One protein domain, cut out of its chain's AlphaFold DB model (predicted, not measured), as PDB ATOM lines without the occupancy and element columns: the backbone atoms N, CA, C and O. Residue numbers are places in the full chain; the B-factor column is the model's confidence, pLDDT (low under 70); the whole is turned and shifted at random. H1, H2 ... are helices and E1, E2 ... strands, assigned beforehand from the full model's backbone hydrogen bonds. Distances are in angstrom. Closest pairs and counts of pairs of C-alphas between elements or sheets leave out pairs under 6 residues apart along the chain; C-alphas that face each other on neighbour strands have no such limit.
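What this domain is: This is residues 4 to 117 of the 118 residues of an uncharacterized protein of Bradyrhizobium sp. AC87j1 (UniProt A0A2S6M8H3). Look for a small body with one long helical arm: H1 sits in its middle, ringed by a three-stranded sheet on one side, H2 and H4 on two opposite sides and H3 on the side away from the sheet. The last helix, H5, leaves this body, and residues 101 to 117 stick out and make the length. You have 114 printed residues, mostly helix by class, with five named helices and three short strands in the order H1 E1 H2 H3 E2 E3 H4 H5; the sheet runs E1 E3 E2, antiparallel. The whole is loose, with a radius of gyration of the C-alphas of 17.0 A and spans of 59 by 39 by 19 A.

How they stand to each other: Begin at the inner strand E3, residues 66 to 69. Edge strand E2, residues 60 to 63, forms an antiparallel hairpin with it; N 61 and O 68 are 2.8 A apart, within hydrogen-bond range. Beside E3 is also the edge strand E1, residues 18 to 20, antiparallel at 159 degrees, with N 67 and O 19 at 2.9 A, within hydrogen-bond range. H1, residues 4 to 12, is on this sheet at a height over the sheet of 8.4 A; it lies over E3, only just over that strand alone, with 5 of its C-alphas falling on E3 and 2 on E1. It runs across the strands, at 85 degrees to E3 on the local plane. H1 is the hub, touching three helices. With residues 24 to 28 alone, H2, residues 21 to 32, touches it at a steep tilt of 62 degrees; the closest C-alphas, of Val 10 and Ile 24, are 6.9 A apart. H4, residues 71 to 81, touches it at a steep tilt of 66 degrees, C-alphas of Leu 8 and Gly 73 being closest at 7.1 A. H3, residues 36 to 46, touches it about perpendicular at 85 degrees, closest at Val 5 and Thr 42, C-alphas 6.1 A apart. E1, H2 H3 and E2 form a split strand-helix-strand unit, two strands running the same way with E3 between them, its crossover right-handed. H5, residues 93 to 115, only just touches H2, with 3 pairs of C-alphas within 8 A, closest at Ile 30 and Val 96, 7.7 A. In the five helices every O i to N i+4 pair is within hydrogen-bond range.

Where its parts are: Find C-alpha 4 at (15.345, -32.681, -39.816), where H1 begins its 12.6 A. H2 measures 16.3 A, H3 15.4 A and H4 15.0 A from first to last C-alpha. H5 runs 33.9 A from C-alpha 93 at (20.016, -45.898, -45.788) to C-alpha 115 at (51.827, -54.924, -53.286).

The domain as a whole: The C-alphas of Gln 57 and Ala 117 are farthest apart, 59.4 A. The printed part has no cut; the links H3 to E2, 13 residues, and H4 to H5, 11 residues, are long. Residues 83 to 89 stand free. Look at the B-factor column: pLDDT is under 70 at residues 83 to 92 and 95 to 117.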
ATOM      1  N   GLN A   4      16.325 -32.062 -40.700       93.50
ATOM      2  CA  GLN A   4      15.345 -32.681 -39.816       93.50
ATOM      3  C   GLN A   4      14.753 -33.965 -40.409       93.50
ATOM      4  O   GLN A   4      14.710 -35.009 -39.759       93.50
ATOM      5  N   VAL A   5      14.401 -33.924 -41.696       93.38
ATOM      6  CA  VAL A   5      13.955 -35.116 -42.432       93.38
ATOM      7  C   VAL A   5      15.053 -36.177 -42.474       93.38
ATOM      8  O   VAL A   5      14.772 -37.367 -42.363       93.38
ATOM      9  N   THR A   6      16.314 -35.763 -42.614       92.25
ATOM     10  CA  THR A   6      17.447 -36.695 -42.604       92.25
ATOM     11  C   THR A   6      17.546 -37.427 -41.270       92.25
ATOM     12  O   THR A   6      17.684 -38.647 -41.278       92.25
ATOM     13  N   VAL A   7      17.434 -36.719 -40.144       93.06
ATOM     14  CA  VAL A   7      17.473 -37.333 -38.809       93.06
ATOM     15  C   VAL A   7      16.342 -38.352 -38.648       93.06
ATOM     16  O   VAL A   7      16.618 -39.490 -38.275       93.06
ATOM     17  N   LEU A   8      15.105 -38.013 -39.028       94.19
ATOM     18  CA  LEU A   8      13.982 -38.962 -38.993       94.19
ATOM     19  C   LEU A   8      14.241 -40.213 -39.844       94.19
ATOM     20  O   LEU A   8      14.054 -41.335 -39.374       94.19
ATOM     21  N   LYS A   9      14.717 -40.037 -41.085       93.31
ATOM     22  CA  LYS A   9      15.046 -41.155 -41.986       93.31
ATOM     23  C   LYS A   9      16.128 -42.060 -41.396       93.31
ATOM     24  O   LYS A   9      16.007 -43.282 -41.508       93.31
ATOM     25  N   VAL A  10      17.176 -41.472 -40.808       93.00
ATOM     26  CA  VAL A  10      18.266 -42.207 -40.147       93.00
ATOM     27  C   VAL A  10      17.703 -43.030 -39.002       93.00
ATOM     28  O   VAL A  10      17.860 -44.244 -39.021       93.00
ATOM     29  N   LEU A  11      16.970 -42.409 -38.076       94.19
ATOM     30  CA  LEU A  11      16.425 -43.092 -36.905       94.19
ATOM     31  C   LEU A  11      15.494 -44.250 -37.278       94.19
ATOM     32  O   LEU A  11      15.662 -45.347 -36.763       94.19
ATOM     33  N   VAL A  12      14.586 -44.069 -38.241       93.69
ATOM     34  CA  VAL A  12      13.691 -45.153 -38.701       93.69
ATOM     35  C   VAL A  12      14.446 -46.293 -39.398       93.69
ATOM     36  O   VAL A  12      13.961 -47.420 -39.428       93.69
ATOM     37  N   SER A  13      15.644 -46.032 -39.929       90.50
ATOM     38  CA  SER A  13      16.493 -47.063 -40.545       90.50
ATOM     39  C   SER A  13      17.280 -47.895 -39.528       90.50
ATOM     40  O   SER A  13      17.929 -48.871 -39.917       90.50
ATOM     41  N   TYR A  14      17.254 -47.507 -38.253       92.12
ATOM     42  CA  TYR A  14      17.872 -48.236 -37.156       92.12
ATOM     43  C   TYR A  14      16.885 -49.193 -36.475       92.12
ATOM     44  O   TYR A  14      15.687 -48.893 -36.403       92.12
ATOM     45  N   PRO A  15      17.375 -50.321 -35.923       87.31
ATOM     46  CA  PRO A  15      16.591 -51.148 -35.012       87.31
ATOM     47  C   PRO A  15      16.009 -50.295 -33.881       87.31
ATOM     48  O   PRO A  15      16.646 -49.349 -33.416       87.31
ATOM     49  N   ASP A  16      14.766 -50.579 -33.497       88.19
ATOM     50  CA  ASP A  16      14.026 -49.868 -32.441       88.19
ATOM     51  C   ASP A  16      13.811 -48.365 -32.670       88.19
ATOM     52  O   ASP A  16      13.215 -47.678 -31.834       88.19
ATOM     53  N   GLY A  17      14.229 -47.842 -33.828       93.19
ATOM     54  CA  GLY A  17      14.191 -46.416 -34.109       93.19
ATOM     55  C   GLY A  17      15.268 -45.603 -33.399       93.19
ATOM     56  O   GLY A  17      15.127 -44.384 -33.330       93.19
ATOM     57  N   PHE A  18      16.275 -46.255 -32.815       94.94
ATOM     58  CA  PHE A  18      17.263 -45.629 -31.942       94.94
ATOM     59  C   PHE A  18      18.648 -45.613 -32.583       94.94
ATOM     60  O   PHE A  18      19.136 -46.632 -33.068       94.94
ATOM     61  N   ALA A  19      19.317 -44.466 -32.521       94.62
ATOM     62  CA  ALA A  19      20.716 -44.357 -32.902       94.62
ATOM     63  C   ALA A  19      21.489 -43.491 -31.906       94.62
ATOM     64  O   ALA A  19      21.029 -42.431 -31.469       94.62
ATOM     65  N   VAL A  20      22.706 -43.929 -31.583       94.56
ATOM     66  CA  VAL A  20      23.648 -43.124 -30.800       94.56
ATOM     67  C   VAL A  20      24.170 -41.950 -31.627       94.56
ATOM     68  O   VAL A  20      24.195 -41.993 -32.858       94.56
ATOM     69  N   MET A  21      24.618 -40.890 -30.954       92.12
ATOM     70  CA  MET A  21      25.063 -39.660 -31.622       92.12
ATOM     71  C   MET A  21      26.163 -39.905 -32.672       92.12
ATOM     72  O   MET A  21      26.122 -39.327 -33.757       92.12
ATOM     73  N   GLU A  22      27.123 -40.784 -32.381       92.81
ATOM     74  CA  GLU A  22      28.222 -41.117 -33.300       92.81
ATOM     75  C   GLU A  22      27.731 -41.780 -34.591       92.81
ATOM     76  O   GLU A  22      28.208 -41.489 -35.689       92.81
ATOM     77  N   ASP A  23      26.706 -42.609 -34.467       91.81
ATOM     78  CA  ASP A  23      26.085 -43.317 -35.572       91.81
ATOM     79  C   ASP A  23      25.242 -42.383 -36.447       91.81
ATOM     80  O   ASP A  23      25.322 -42.445 -37.679       91.81
ATOM     81  N   ILE A  24      24.527 -41.440 -35.824       91.12
ATOM     82  CA  ILE A  24      23.813 -40.367 -36.530       91.12
ATOM     83  C   ILE A  24      24.808 -39.501 -37.307       91.12
ATOM     84  O   ILE A  24      24.635 -39.292 -38.507       91.12
ATOM     85  N   LYS A  25      25.885 -39.030 -36.661       91.56
ATOM     86  CA  LYS A  25      26.937 -38.236 -37.321       91.56
ATOM     87  C   LYS A  25      27.544 -38.982 -38.508       91.56
ATOM     88  O   LYS A  25      27.701 -38.403 -39.585       91.56
ATOM     89  N   ARG A  26      27.851 -40.270 -38.333       91.12
ATOM     90  CA  ARG A  26      28.413 -41.121 -39.385       91.12
ATOM     91  C   ARG A  26      27.476 -41.240 -40.582       91.12
ATOM     92  O   ARG A  26      27.921 -41.065 -41.717       91.12
ATOM     93  N   ASP A  27      26.198 -41.518 -40.352       89.31
ATOM     94  CA  ASP A  27      25.226 -41.638 -41.439       89.31
ATOM     95  C   ASP A  27      24.961 -40.307 -42.128       89.31
ATOM     96  O   ASP A  27      24.860 -40.262 -43.353       89.31
ATOM     97  N   MET A  28      24.945 -39.203 -41.387       88.81
ATOM     98  CA  MET A  28      24.845 -37.882 -41.996       88.81
ATOM     99  C   MET A  28      26.041 -37.563 -42.886       88.81
ATOM    100  O   MET A  28      25.840 -37.076 -43.996       88.81
ATOM    101  N   ALA A  29      27.266 -37.879 -42.459       89.19
ATOM    102  CA  ALA A  29      28.449 -37.703 -43.298       89.19
ATOM    103  C   ALA A  29      28.344 -38.529 -44.593       89.19
ATOM    104  O   ALA A  29      28.692 -38.059 -45.675       89.19
ATOM    105  N   ILE A  30      27.793 -39.743 -44.512       85.62
ATOM    106  CA  ILE A  30      27.525 -40.574 -45.690       85.62
ATOM    107  C   ILE A  30      26.485 -39.903 -46.604       85.62
ATOM    108  O   ILE A  30      26.716 -39.777 -47.811       85.62
ATOM    109  N   LEU A  31      25.366 -39.439 -46.048       85.38
ATOM    110  CA  LEU A  31      24.262 -38.842 -46.803       85.38
ATOM    111  C   LEU A  31      24.633 -37.492 -47.424       85.38
ATOM    112  O   LEU A  31      24.253 -37.224 -48.563       85.38
ATOM    113  N   ALA A  32      25.466 -36.698 -46.753       83.88
ATOM    114  CA  ALA A  32      26.043 -35.476 -47.308       83.88
ATOM    115  C   ALA A  32      26.875 -35.758 -48.574       83.88
ATOM    116  O   ALA A  32      26.891 -34.953 -49.500       83.88
ATOM    117  N   THR A  33      27.507 -36.936 -48.657       83.62
ATOM    118  CA  THR A  33      28.262 -37.369 -49.847       83.62
ATOM    119  C   THR A  33      27.419 -38.095 -50.899       83.62
ATOM    120  O   THR A  33      27.950 -38.482 -51.935       83.62
ATOM    121  N   SER A  34      26.116 -38.290 -50.662       75.19
ATOM    122  CA  SER A  34      25.224 -39.072 -51.538       75.19
ATOM    123  C   SER A  34      24.702 -38.295 -52.756       75.19
ATOM    124  O   SER A  34      23.913 -38.825 -53.533       75.19
ATOM    125  N   GLY A  35      25.156 -37.053 -52.954       77.50
ATOM    126  CA  GLY A  35      24.868 -36.263 -54.149       77.50
ATOM    127  C   GLY A  35      23.488 -35.593 -54.168       77.50
ATOM    128  O   GLY A  35      22.754 -35.560 -53.175       77.50
ATOM    129  N   ARG A  36      23.152 -35.003 -55.322       82.12
ATOM    130  CA  ARG A  36      21.990 -34.113 -55.498       82.12
ATOM    131  C   ARG A  36      20.650 -34.840 -55.321       82.12
ATOM    132  O   ARG A  36      19.720 -34.253 -54.779       82.12
ATOM    133  N   ASP A  37      20.567 -36.125 -55.668       82.06
ATOM    134  CA  ASP A  37      19.337 -36.921 -55.551       82.06
ATOM    135  C   ASP A  37      18.797 -37.011 -54.120       82.06
ATOM    136  O   ASP A  37      17.601 -36.804 -53.883       82.06
ATOM    137  N   TRP A  38      19.674 -37.272 -53.145       83.69
ATOM    138  CA  TRP A  38      19.276 -37.323 -51.737       83.69
ATOM    139  C   TRP A  38      18.853 -35.942 -51.220       83.69
ATOM    140  O   TRP A  38      17.844 -35.794 -50.518       83.69
ATOM    141  N   ALA A  39      19.598 -34.906 -51.605       85.75
ATOM    142  CA  ALA A  39      19.323 -33.534 -51.204       85.75
ATOM    143  C   ALA A  39      17.962 -33.034 -51.718       85.75
ATOM    144  O   ALA A  39      17.205 -32.458 -50.934       85.75
ATOM    145  N   GLU A  40      17.630 -33.296 -52.985       89.25
ATOM    146  CA  GLU A  40      16.338 -32.933 -53.583       89.25
ATOM    147  C   GLU A  40      15.191 -33.768 -53.013       89.25
ATOM    148  O   GLU A  40      14.083 -33.277 -52.799       89.25
ATOM    149  N   ARG A  41      15.438 -35.046 -52.707       83.75
ATOM    150  CA  ARG A  41      14.404 -35.899 -52.121       83.75
ATOM    151  C   ARG A  41      14.026 -35.477 -50.705       83.75
ATOM    152  O   ARG A  41      12.837 -35.353 -50.429       83.75
ATOM    153  N   THR A  42      15.002 -35.210 -49.839       89.00
ATOM    154  CA  THR A  42      14.730 -34.711 -48.475       89.00
ATOM    155  C   THR A  42      14.067 -33.335 -48.490       89.00
ATOM    156  O   THR A  42      13.203 -33.072 -47.658       89.00
ATOM    157  N   LYS A  43      14.390 -32.486 -49.477       89.31
ATOM    158  CA  LYS A  43      13.705 -31.204 -49.699       89.31
ATOM    159  C   LYS A  43      12.234 -31.393 -50.094       89.31
ATOM    160  O   LYS A  43      11.372 -30.738 -49.523       89.31
ATOM    161  N   ARG A  44      11.933 -32.326 -51.006       89.38
ATOM    162  CA  ARG A  44      10.547 -32.665 -51.390       89.38
ATOM    163  C   ARG A  44       9.727 -33.246 -50.241       89.38
ATOM    164  O   ARG A  44       8.542 -32.959 -50.157       89.38
ATOM    165  N   LEU A  45      10.340 -34.058 -49.380       89.81
ATOM    166  CA  LEU A  45       9.676 -34.577 -48.181       89.81
ATOM    167  C   LEU A  45       9.345 -33.435 -47.213       89.81
ATOM    168  O   LEU A  45       8.205 -33.321 -46.786       89.81
ATOM    169  N   ALA A  46      10.307 -32.552 -46.932       90.00
ATOM    170  CA  ALA A  46      10.081 -31.397 -46.064       90.00
ATOM    171  C   ALA A  46       8.992 -30.450 -46.591       90.00
ATOM    172  O   ALA A  46       8.248 -29.885 -45.808       90.00
ATOM    173  N   ALA A  47       8.851 -30.313 -47.912       90.69
ATOM    174  CA  ALA A  47       7.800 -29.490 -48.508       90.69
ATOM    175  C   ALA A  47       6.371 -30.016 -48.250       90.69
ATOM    176  O   ALA A  47       5.417 -29.268 -48.431       90.69
ATOM    177  N   ARG A  48       6.207 -31.287 -47.852       88.81
ATOM    178  CA  ARG A  48       4.893 -31.877 -47.529       88.81
ATOM    179  C   ARG A  48       4.406 -31.518 -46.129       88.81
ATOM    180  O   ARG A  48       3.207 -31.557 -45.888       88.81
ATOM    181  N   VAL A  49       5.329 -31.197 -45.229       87.25
ATOM    182  CA  VAL A  49       5.035 -30.759 -43.863       87.25
ATOM    183  C   VAL A  49       5.800 -29.455 -43.654       87.25
ATOM    184  O   VAL A  49       6.944 -29.490 -43.184       87.25
ATOM    185  N   PRO A  50       5.227 -28.313 -44.086       86.06
ATOM    186  CA  PRO A  50       5.796 -27.016 -43.753       86.06
ATOM    187  C   PRO A  50       5.888 -26.885 -42.227       86.06
ATOM    188  O   PRO A  50       5.109 -27.498 -41.498       86.06
ATOM    189  N   ASP A  51       6.892 -26.149 -41.756       88.19
ATOM    190  CA  ASP A  51       7.126 -25.923 -40.323       88.19
ATOM    191  C   ASP A  51       7.405 -27.201 -39.512       88.19
ATOM    192  O   ASP A  51       7.164 -27.264 -38.305       88.19
ATOM    193  N   LEU A  52       7.945 -28.234 -40.170       91.62
ATOM    194  CA  LEU A  52       8.485 -29.399 -39.479       91.62
ATOM    195  C   LEU A  52       9.526 -28.938 -38.446       91.62
ATOM    196  O   LEU A  52      10.502 -28.263 -38.788       91.62
ATOM    197  N   ASP A  53       9.309 -29.340 -37.194       94.38
ATOM    198  CA  ASP A  53      10.261 -29.200 -36.096       94.38
ATOM    199  C   ASP A  53      10.263 -30.489 -35.280       94.38
ATOM    200  O   ASP A  53       9.485 -30.683 -34.346       94.38
ATOM    201  N   ILE A  54      11.172 -31.391 -35.640       94.50
ATOM    202  CA  ILE A  54      11.261 -32.720 -35.030       94.50
ATOM    203  C   ILE A  54      11.546 -32.697 -33.522       94.50
ATOM    204  O   ILE A  54      11.205 -33.667 -32.842       94.50
ATOM    205  N   PHE A  55      12.149 -31.621 -33.005       93.00
ATOM    206  CA  PHE A  55      12.491 -31.489 -31.591       93.00
ATOM    207  C   PHE A  55      11.297 -30.948 -30.813       93.00
ATOM    208  O   PHE A  55      10.809 -31.610 -29.898       93.00
ATOM    209  N   SER A  56      10.778 -29.789 -31.220       93.31
ATOM    210  CA  SER A  56       9.682 -29.121 -30.510       93.31
ATOM    211  C   SER A  56       8.362 -29.886 -30.634       93.31
ATOM    212  O   SER A  56       7.535 -29.854 -29.727       93.31
ATOM    213  N   GLN A  57       8.159 -30.626 -31.730       94.19
ATOM    214  CA  GLN A  57       6.952 -31.431 -31.941       94.19
ATOM    215  C   GLN A  57       7.018 -32.821 -31.281       94.19
ATOM    216  O   GLN A  57       6.045 -33.576 -31.396       94.19
ATOM    217  N   GLY A  58       8.123 -33.179 -30.613       94.69
ATOM    218  CA  GLY A  58       8.289 -34.479 -29.951       94.69
ATOM    219  C   GLY A  58       8.303 -35.664 -30.923       94.69
ATOM    220  O   GLY A  58       7.806 -36.747 -30.610       94.69
ATOM    221  N   LEU A  59       8.817 -35.458 -32.141       96.38
ATOM    222  CA  LEU A  59       8.933 -36.525 -33.147       96.38
ATOM    223  C   LEU A  59      10.125 -37.441 -32.861       96.38
ATOM    224  O   LEU A  59      10.170 -38.582 -33.322       96.38
ATOM    225  N   ILE A  60      11.083 -36.933 -32.093       96.50
ATOM    226  CA  ILE A  60      12.204 -37.693 -31.565       96.50
ATOM    227  C   ILE A  60      12.345 -37.422 -30.070       96.50
ATOM    228  O   ILE A  60      12.058 -36.327 -29.590       96.50
ATOM    229  N   GLU A  61      12.827 -38.418 -29.345       95.62
ATOM    230  CA  GLU A  61      13.128 -38.343 -27.922       95.62
ATOM    231  C   GLU A  61      14.624 -38.550 -27.692       95.62
ATOM    232  O   GLU A  61      15.287 -39.345 -28.369       95.62
ATOM    233  N   ARG A  62      15.179 -37.802 -26.738       94.19
ATOM    234  CA  ARG A  62      16.564 -37.985 -26.314       94.19
ATOM    235  C   ARG A  62      16.618 -39.140 -25.322       94.19
ATOM    236  O   ARG A  62      15.946 -39.105 -24.298       94.19
ATOM    237  N   MET A  63      17.466 -40.121 -25.596       91.75
ATOM    238  CA  MET A  63      17.749 -41.235 -24.690       91.75
ATOM    239  C   MET A  63      19.219 -41.198 -24.255       91.75
ATOM    240  O   MET A  63      20.032 -40.487 -24.854       91.75
ATOM    241  N   ASN A  64      19.585 -41.960 -23.219       86.88
ATOM    242  CA  ASN A  64      20.966 -42.032 -22.726       86.88
ATOM    243  C   ASN A  64      21.932 -42.454 -23.852       86.88
ATOM    244  O   ASN A  64      22.020 -43.625 -24.206       86.88
ATOM    245  N   GLY A  65      22.644 -41.478 -24.425       85.81
ATOM    246  CA  GLY A  65      23.637 -41.672 -25.489       85.81
ATOM    247  C   GLY A  65      23.145 -41.470 -26.929       85.81
ATOM    248  O   GLY A  65      23.957 -41.533 -27.857       85.81
ATOM    249  N   GLY A  66      21.860 -41.181 -27.157       92.88
ATOM    250  CA  GLY A  66      21.325 -41.101 -28.514       92.88
ATOM    251  C   GLY A  66      19.944 -40.478 -28.641       92.88
ATOM    252  O   GLY A  66      19.435 -39.825 -27.730       92.88
ATOM    253  N   TRP A  67      19.354 -40.692 -29.807       96.44
ATOM    254  CA  TRP A  67      18.008 -40.249 -30.138       96.44
ATOM    255  C   TRP A  67      17.183 -41.438 -30.590       96.44
ATOM    256  O   TRP A  67      17.705 -42.346 -31.238       96.44
ATOM    257  N   ARG A  68      15.894 -41.412 -30.269       96.06
ATOM    258  CA  ARG A  68      14.921 -42.388 -30.740       96.06
ATOM    259  C   ARG A  68      13.772 -41.681 -31.430       96.06
ATOM    260  O   ARG A  68      13.343 -40.621 -30.990       96.06
ATOM    261  N   VAL A  69      13.290 -42.238 -32.532       96.81
ATOM    262  CA  VAL A  69      12.062 -41.752 -33.173       96.81
ATOM    263  C   VAL A  69      10.845 -42.252 -32.400       96.81
ATOM    264  O   VAL A  69      10.754 -43.438 -32.081       96.81
ATOM    265  N   THR A  70       9.912 -41.347 -32.116       97.00
ATOM    266  CA  THR A  70       8.643 -41.677 -31.457       97.00
ATOM    267  C   THR A  70       7.645 -42.232 -32.471       97.00
ATOM    268  O   THR A  70       7.815 -42.068 -33.683       97.00
ATOM    269  N   ASP A  71       6.555 -42.844 -32.008       95.44
ATOM    270  CA  ASP A  71       5.482 -43.299 -32.906       95.44
ATOM    271  C   ASP A  71       4.878 -42.136 -33.703       95.44
ATOM    272  O   ASP A  71       4.616 -42.263 -34.899       95.44
ATOM    273  N   LYS A  72       4.778 -40.952 -33.085       94.94
ATOM    274  CA  LYS A  72       4.380 -39.714 -33.765       94.94
ATOM    275  C   LYS A  72       5.353 -39.353 -34.889       94.94
ATOM    276  O   LYS A  72       4.920 -39.020 -35.989       94.94
ATOM    277  N   GLY A  73       6.661 -39.440 -34.639       94.62
ATOM    278  CA  GLY A  73       7.680 -39.209 -35.664       94.62
ATOM    279  C   GLY A  73       7.589 -40.191 -36.831       94.62
ATOM    280  O   GLY A  73       7.737 -39.781 -37.982       94.62
ATOM    281  N   ARG A  74       7.282 -41.466 -36.556       94.25
ATOM    282  CA  ARG A  74       7.045 -42.486 -37.593       94.25
ATOM    283  C   ARG A  74       5.804 -42.174 -38.420       94.25
ATOM    284  O   ARG A  74       5.893 -42.204 -39.642       94.25
ATOM    285  N   ALA A  75       4.698 -41.811 -37.776       92.38
ATOM    286  CA  ALA A  75       3.455 -41.456 -38.457       92.38
ATOM    287  C   ALA A  75       3.618 -40.208 -39.341       92.38
ATOM    288  O   ALA A  75       3.187 -40.194 -40.492       92.38
ATOM    289  N   VAL A  76       4.305 -39.171 -38.847       92.25
ATOM    290  CA  VAL A  76       4.625 -37.978 -39.649       92.25
ATOM    291  C   VAL A  76       5.497 -38.351 -40.844       92.25
ATOM    292  O   VAL A  76       5.219 -37.918 -41.962       92.25
ATOM    293  N   LEU A  77       6.525 -39.179 -40.641       91.56
ATOM    294  CA  LEU A  77       7.375 -39.631 -41.737       91.56
ATOM    295  C   LEU A  77       6.589 -40.456 -42.766       91.56
ATOM    296  O   LEU A  77       6.806 -40.289 -43.962       91.56
ATOM    297  N   GLU A  78       5.659 -41.301 -42.326       89.88
ATOM    298  CA  GLU A  78       4.769 -42.049 -43.209       89.88
ATOM    299  C   GLU A  78       3.911 -41.100 -44.049       89.88
ATOM    300  O   GLU A  78       3.959 -41.181 -45.271       89.88
ATOM    301  N   ILE A  79       3.243 -40.111 -43.445       87.38
ATOM    302  CA  ILE A  79       2.481 -39.073 -44.170       87.38
ATOM    303  C   ILE A  79       3.374 -38.346 -45.189       87.38
ATOM    304  O   ILE A  79       2.987 -38.125 -46.339       87.38
ATOM    305  N   MET A  80       4.605 -38.013 -44.794       89.50
ATOM    306  CA  MET A  80       5.590 -37.399 -45.681       89.50
ATOM    307  C   MET A  80       6.009 -38.324 -46.823       89.50
ATOM    308  O   MET A  80       6.420 -37.820 -47.864       89.50
ATOM    309  N   GLU A  81       5.938 -39.644 -46.675       85.44
ATOM    310  CA  GLU A  81       6.377 -40.631 -47.666       85.44
ATOM    311  C   GLU A  81       5.243 -41.163 -48.546       85.44
ATOM    312  O   GLU A  81       5.498 -41.493 -49.711       85.44
ATOM    313  N   VAL A  82       4.003 -41.159 -48.050       76.19
ATOM    314  CA  VAL A  82       2.797 -41.555 -48.782       76.19
ATOM    315  C   VAL A  82       2.714 -40.742 -50.077       76.19
ATOM    316  O   VAL A  82       2.704 -39.508 -50.100       76.19
ATOM    317  N   ARG A  83       2.769 -41.439 -51.212       59.78
ATOM    318  CA  ARG A  83       2.663 -40.872 -52.562       59.78
ATOM    319  C   ARG A  83       1.384 -41.381 -53.218       59.78
ATOM    320  O   ARG A  83       1.196 -42.592 -53.244       59.78
ATOM    321  N   PRO A  84       0.618 -40.519 -53.902       52.28
ATOM    322  CA  PRO A  84      -0.069 -40.940 -55.110       52.28
ATOM    323  C   PRO A  84       0.979 -41.089 -56.242       52.28
ATOM    324  O   PRO A  84       1.643 -40.116 -56.594       52.28
ATOM    325  N   ALA A  85       1.132 -42.301 -56.798       46.62
ATOM    326  CA  ALA A  85       1.841 -42.650 -58.054       46.62
ATOM    327  C   ALA A  85       3.408 -42.731 -58.074       46.62
ATOM    328  O   ALA A  85       4.102 -42.182 -57.206       46.62
ATOM    329  N   PRO A  86       4.000 -43.486 -59.040       52.00
ATOM    330  CA  PRO A  86       5.232 -44.249 -58.845       52.00
ATOM    331  C   PRO A  86       6.488 -43.394 -59.047       52.00
ATOM    332  O   PRO A  86       6.756 -42.877 -60.128       52.00
ATOM    333  N   ALA A  87       7.303 -43.270 -57.999       49.72
ATOM    334  CA  ALA A  87       8.713 -42.906 -58.142       49.72
ATOM    335  C   ALA A  87       9.574 -44.168 -58.096       49.72
ATOM    336  O   ALA A  87       9.192 -45.119 -57.411       49.72
ATOM    337  N   PRO A  88      10.776 -44.141 -58.702       54.75
ATOM    338  CA  PRO A  88      11.756 -45.192 -58.492       54.75
ATOM    339  C   PRO A  88      11.996 -45.411 -56.985       54.75
ATOM    340  O   PRO A  88      11.989 -44.435 -56.208       54.75
ATOM    341  N   PRO A  89      12.174 -46.677 -56.561       56.03
ATOM    342  CA  PRO A  89      12.352 -47.033 -55.163       56.03
ATOM    343  C   PRO A  89      13.541 -46.272 -54.576       56.03
ATOM    344  O   PRO A  89      14.595 -46.136 -55.199       56.03
ATOM    345  N   MET A  90      13.360 -45.734 -53.369       57.03
ATOM    346  CA  MET A  90      14.449 -45.070 -52.657       57.03
ATOM    347  C   MET A  90      15.565 -46.074 -52.372       57.03
ATOM    348  O   MET A  90      15.272 -47.156 -51.858       57.03
ATOM    349  N   PRO A  91      16.844 -45.717 -52.575       58.22
ATOM    350  CA  PRO A  91      17.901 -46.425 -51.883       58.22
ATOM    351  C   PRO A  91      17.683 -46.225 -50.377       58.22
ATOM    352  O   PRO A  91      17.729 -45.105 -49.869       58.22
ATOM    353  N   SER A  92      17.402 -47.317 -49.668       68.44
ATOM    354  CA  SER A  92      17.382 -47.331 -48.204       68.44
ATOM    355  C   SER A  92      18.731 -46.840 -47.665       68.44
ATOM    356  O   SER A  92      19.769 -47.057 -48.297       68.44
ATOM    357  N   ILE A  93      18.757 -46.232 -46.477       72.88
ATOM    358  CA  ILE A  93      20.016 -45.898 -45.788       72.88
ATOM    359  C   ILE A  93      20.880 -47.157 -45.619       72.88
ATOM    360  O   ILE A  93      22.101 -47.099 -45.769       72.88
ATOM    361  N   ALA A  94      20.258 -48.330 -45.453       70.25
ATOM    362  CA  ALA A  94      20.951 -49.615 -45.482       70.25
ATOM    363  C   ALA A  94      21.642 -49.890 -46.834       70.25
ATOM    364  O   ALA A  94      22.763 -50.406 -46.867       70.25
ATOM    365  N   SER A  95      21.020 -49.504 -47.952       66.75
ATOM    366  CA  SER A  95      21.599 -49.602 -49.299       66.75
ATOM    367  C   SER A  95      22.767 -48.633 -49.486       66.75
ATOM    368  O   SER A  95      23.812 -49.041 -49.993       66.75
ATOM    369  N   VAL A  96      22.645 -47.387 -49.012       67.19
ATOM    370  CA  VAL A  96      23.739 -46.398 -49.056       67.19
ATOM    371  C   VAL A  96      24.936 -46.878 -48.216       67.19
ATOM    372  O   VAL A  96      26.080 -46.869 -48.684       67.19
ATOM    373  N   ARG A  97      24.680 -47.420 -47.016       69.94
ATOM    374  CA  ARG A  97      25.693 -48.076 -46.168       69.94
ATOM    375  C   ARG A  97      26.377 -49.241 -46.881       69.94
ATOM    376  O   ARG A  97      27.605 -49.358 -46.852       69.94
ATOM    377  N   ARG A  98      25.599 -50.105 -47.541       66.56
ATOM    378  CA  ARG A  98      26.118 -51.261 -48.288       66.56
ATOM    379  C   ARG A  98      27.007 -50.821 -49.454       66.56
ATOM    380  O   ARG A  98      28.063 -51.418 -49.665       66.56
ATOM    381  N   MET A  99      26.627 -49.760 -50.163       60.62
ATOM    382  CA  MET A  99      27.380 -49.228 -51.301       60.62
ATOM    383  C   MET A  99      28.780 -48.746 -50.889       60.62
ATOM    384  O   MET A  99      29.776 -49.118 -51.513       60.62
ATOM    385  N   ARG A 100      28.889 -48.018 -49.769       59.88
ATOM    386  CA  ARG A 100      30.184 -47.601 -49.197       59.88
ATOM    387  C   ARG A 100      31.033 -48.780 -48.721       59.88
ATOM    388  O   ARG A 100      32.226 -48.807 -49.021       59.88
ATOM    389  N   LYS A 101      30.446 -49.778 -48.039       61.03
ATOM    390  CA  LYS A 101      31.185 -50.993 -47.630       61.03
ATOM    391  C   LYS A 101      31.799 -51.711 -48.838       61.03
ATOM    392  O   LYS A 101      32.920 -52.205 -48.747       61.03
ATOM    393  N   ARG A 102      31.098 -51.733 -49.977       58.84
ATOM    394  CA  ARG A 102      31.593 -52.332 -51.226       58.84
ATOM    395  C   ARG A 102      32.727 -51.513 -51.859       58.84
ATOM    396  O   ARG A 102      33.729 -52.095 -52.260       58.84
ATOM    397  N   SER A 103      32.618 -50.182 -51.860       57.62
ATOM    398  CA  SER A 103      33.659 -49.271 -52.369       57.62
ATOM    399  C   SER A 103      34.971 -49.343 -51.569       57.62
ATOM    400  O   SER A 103      36.049 -49.326 -52.160       57.62
ATOM    401  N   LEU A 104      34.897 -49.493 -50.240       57.22
ATOM    402  CA  LEU A 104      36.079 -49.667 -49.382       57.22
ATOM    403  C   LEU A 104      36.798 -50.998 -49.654       57.22
ATOM    404  O   LEU A 104      38.003 -51.001 -49.880       57.22
ATOM    405  N   ARG A 105      36.053 -52.110 -49.761       58.41
ATOM    406  CA  ARG A 105      36.627 -53.424 -50.109       58.41
ATOM    407  C   ARG A 105      37.304 -53.431 -51.478       58.41
ATOM    408  O   ARG A 105      38.339 -54.067 -51.649       58.41
ATOM    409  N   GLN A 106      36.730 -52.723 -52.449       57.28
ATOM    410  CA  GLN A 106      37.300 -52.626 -53.791       57.28
ATOM    411  C   GLN A 106      38.632 -51.859 -53.785       57.28
ATOM    412  O   GLN A 106      39.564 -52.263 -54.472       57.28
ATOM    413  N   ARG A 107      38.762 -50.811 -52.960       57.22
ATOM    414  CA  ARG A 107      40.020 -50.066 -52.790       57.22
ATOM    415  C   ARG A 107      41.109 -50.895 -52.100       57.22
ATOM    416  O   ARG A 107      42.244 -50.889 -52.571       57.22
ATOM    417  N   ASP A 108      40.766 -51.653 -51.058       60.66
ATOM    418  CA  ASP A 108      41.728 -52.528 -50.367       60.66
ATOM    419  C   ASP A 108      42.227 -53.675 -51.258       60.66
ATOM    420  O   ASP A 108      43.417 -53.994 -51.261       60.66
ATOM    421  N   ALA A 109      41.341 -54.274 -52.061       61.03
ATOM    422  CA  ALA A 109      41.711 -55.333 -53.000       61.03
ATOM    423  C   ALA A 109      42.664 -54.836 -54.103       61.03
ATOM    424  O   ALA A 109      43.593 -55.552 -54.482       61.03
ATOM    425  N   ILE A 110      42.467 -53.604 -54.586       61.59
ATOM    426  CA  ILE A 110      43.362 -52.971 -55.563       61.59
ATOM    427  C   ILE A 110      44.745 -52.724 -54.941       61.59
ATOM    428  O   ILE A 110      45.752 -53.059 -55.560       61.59
ATOM    429  N   ARG A 111      44.806 -52.232 -53.696       60.88
ATOM    430  CA  ARG A 111      46.079 -52.017 -52.980       60.88
ATOM    431  C   ARG A 111      46.859 -53.310 -52.752       60.88
ATOM    432  O   ARG A 111      48.067 -53.333 -52.958       60.88
ATOM    433  N   ARG A 112      46.183 -54.395 -52.356       59.91
ATOM    434  CA  ARG A 112      46.842 -55.693 -52.125       59.91
ATOM    435  C   ARG A 112      47.403 -56.303 -53.406       59.91
ATOM    436  O   ARG A 112      48.504 -56.830 -53.369       59.91
ATOM    437  N   ARG A 113      46.689 -56.189 -54.532       59.31
ATOM    438  CA  ARG A 113      47.184 -56.664 -55.838       59.31
ATOM    439  C   ARG A 113      48.427 -55.916 -56.321       59.31
ATOM    440  O   ARG A 113      49.260 -56.526 -56.976       59.31
ATOM    441  N   GLN A 114      48.555 -54.628 -56.004       59.06
ATOM    442  CA  GLN A 114      49.745 -53.846 -56.357       59.06
ATOM    443  C   GLN A 114      50.957 -54.175 -55.471       59.06
ATOM    444  O   GLN A 114      52.078 -54.126 -55.955       59.06
ATOM    445  N   ALA A 115      50.745 -54.567 -54.210       59.19
ATOM    446  CA  ALA A 115      51.827 -54.924 -53.286       59.19
ATOM    447  C   ALA A 115      52.434 -56.321 -53.529       59.19
ATOM    448  O   ALA A 115      53.537 -56.588 -53.073       59.19
ATOM    449  N   THR A 116      51.734 -57.215 -54.232       57.44
ATOM    450  CA  THR A 116      52.222 -58.566 -54.580       57.44
ATOM    451  C   THR A 116      52.893 -58.644 -55.956       57.44
ATOM    452  O   THR A 116      53.227 -59.735 -56.401       57.44
ATOM    453  N   ALA A 117      53.025 -57.517 -56.659       56.66
ATOM    454  CA  ALA A 117      53.585 -57.429 -58.009       56.66
ATOM    455  C   ALA A 117      54.947 -56.703 -58.045       56.66
ATOM    456  O   ALA A 117      55.297 -56.108 -59.062       56.66
TER     457      ALA A 117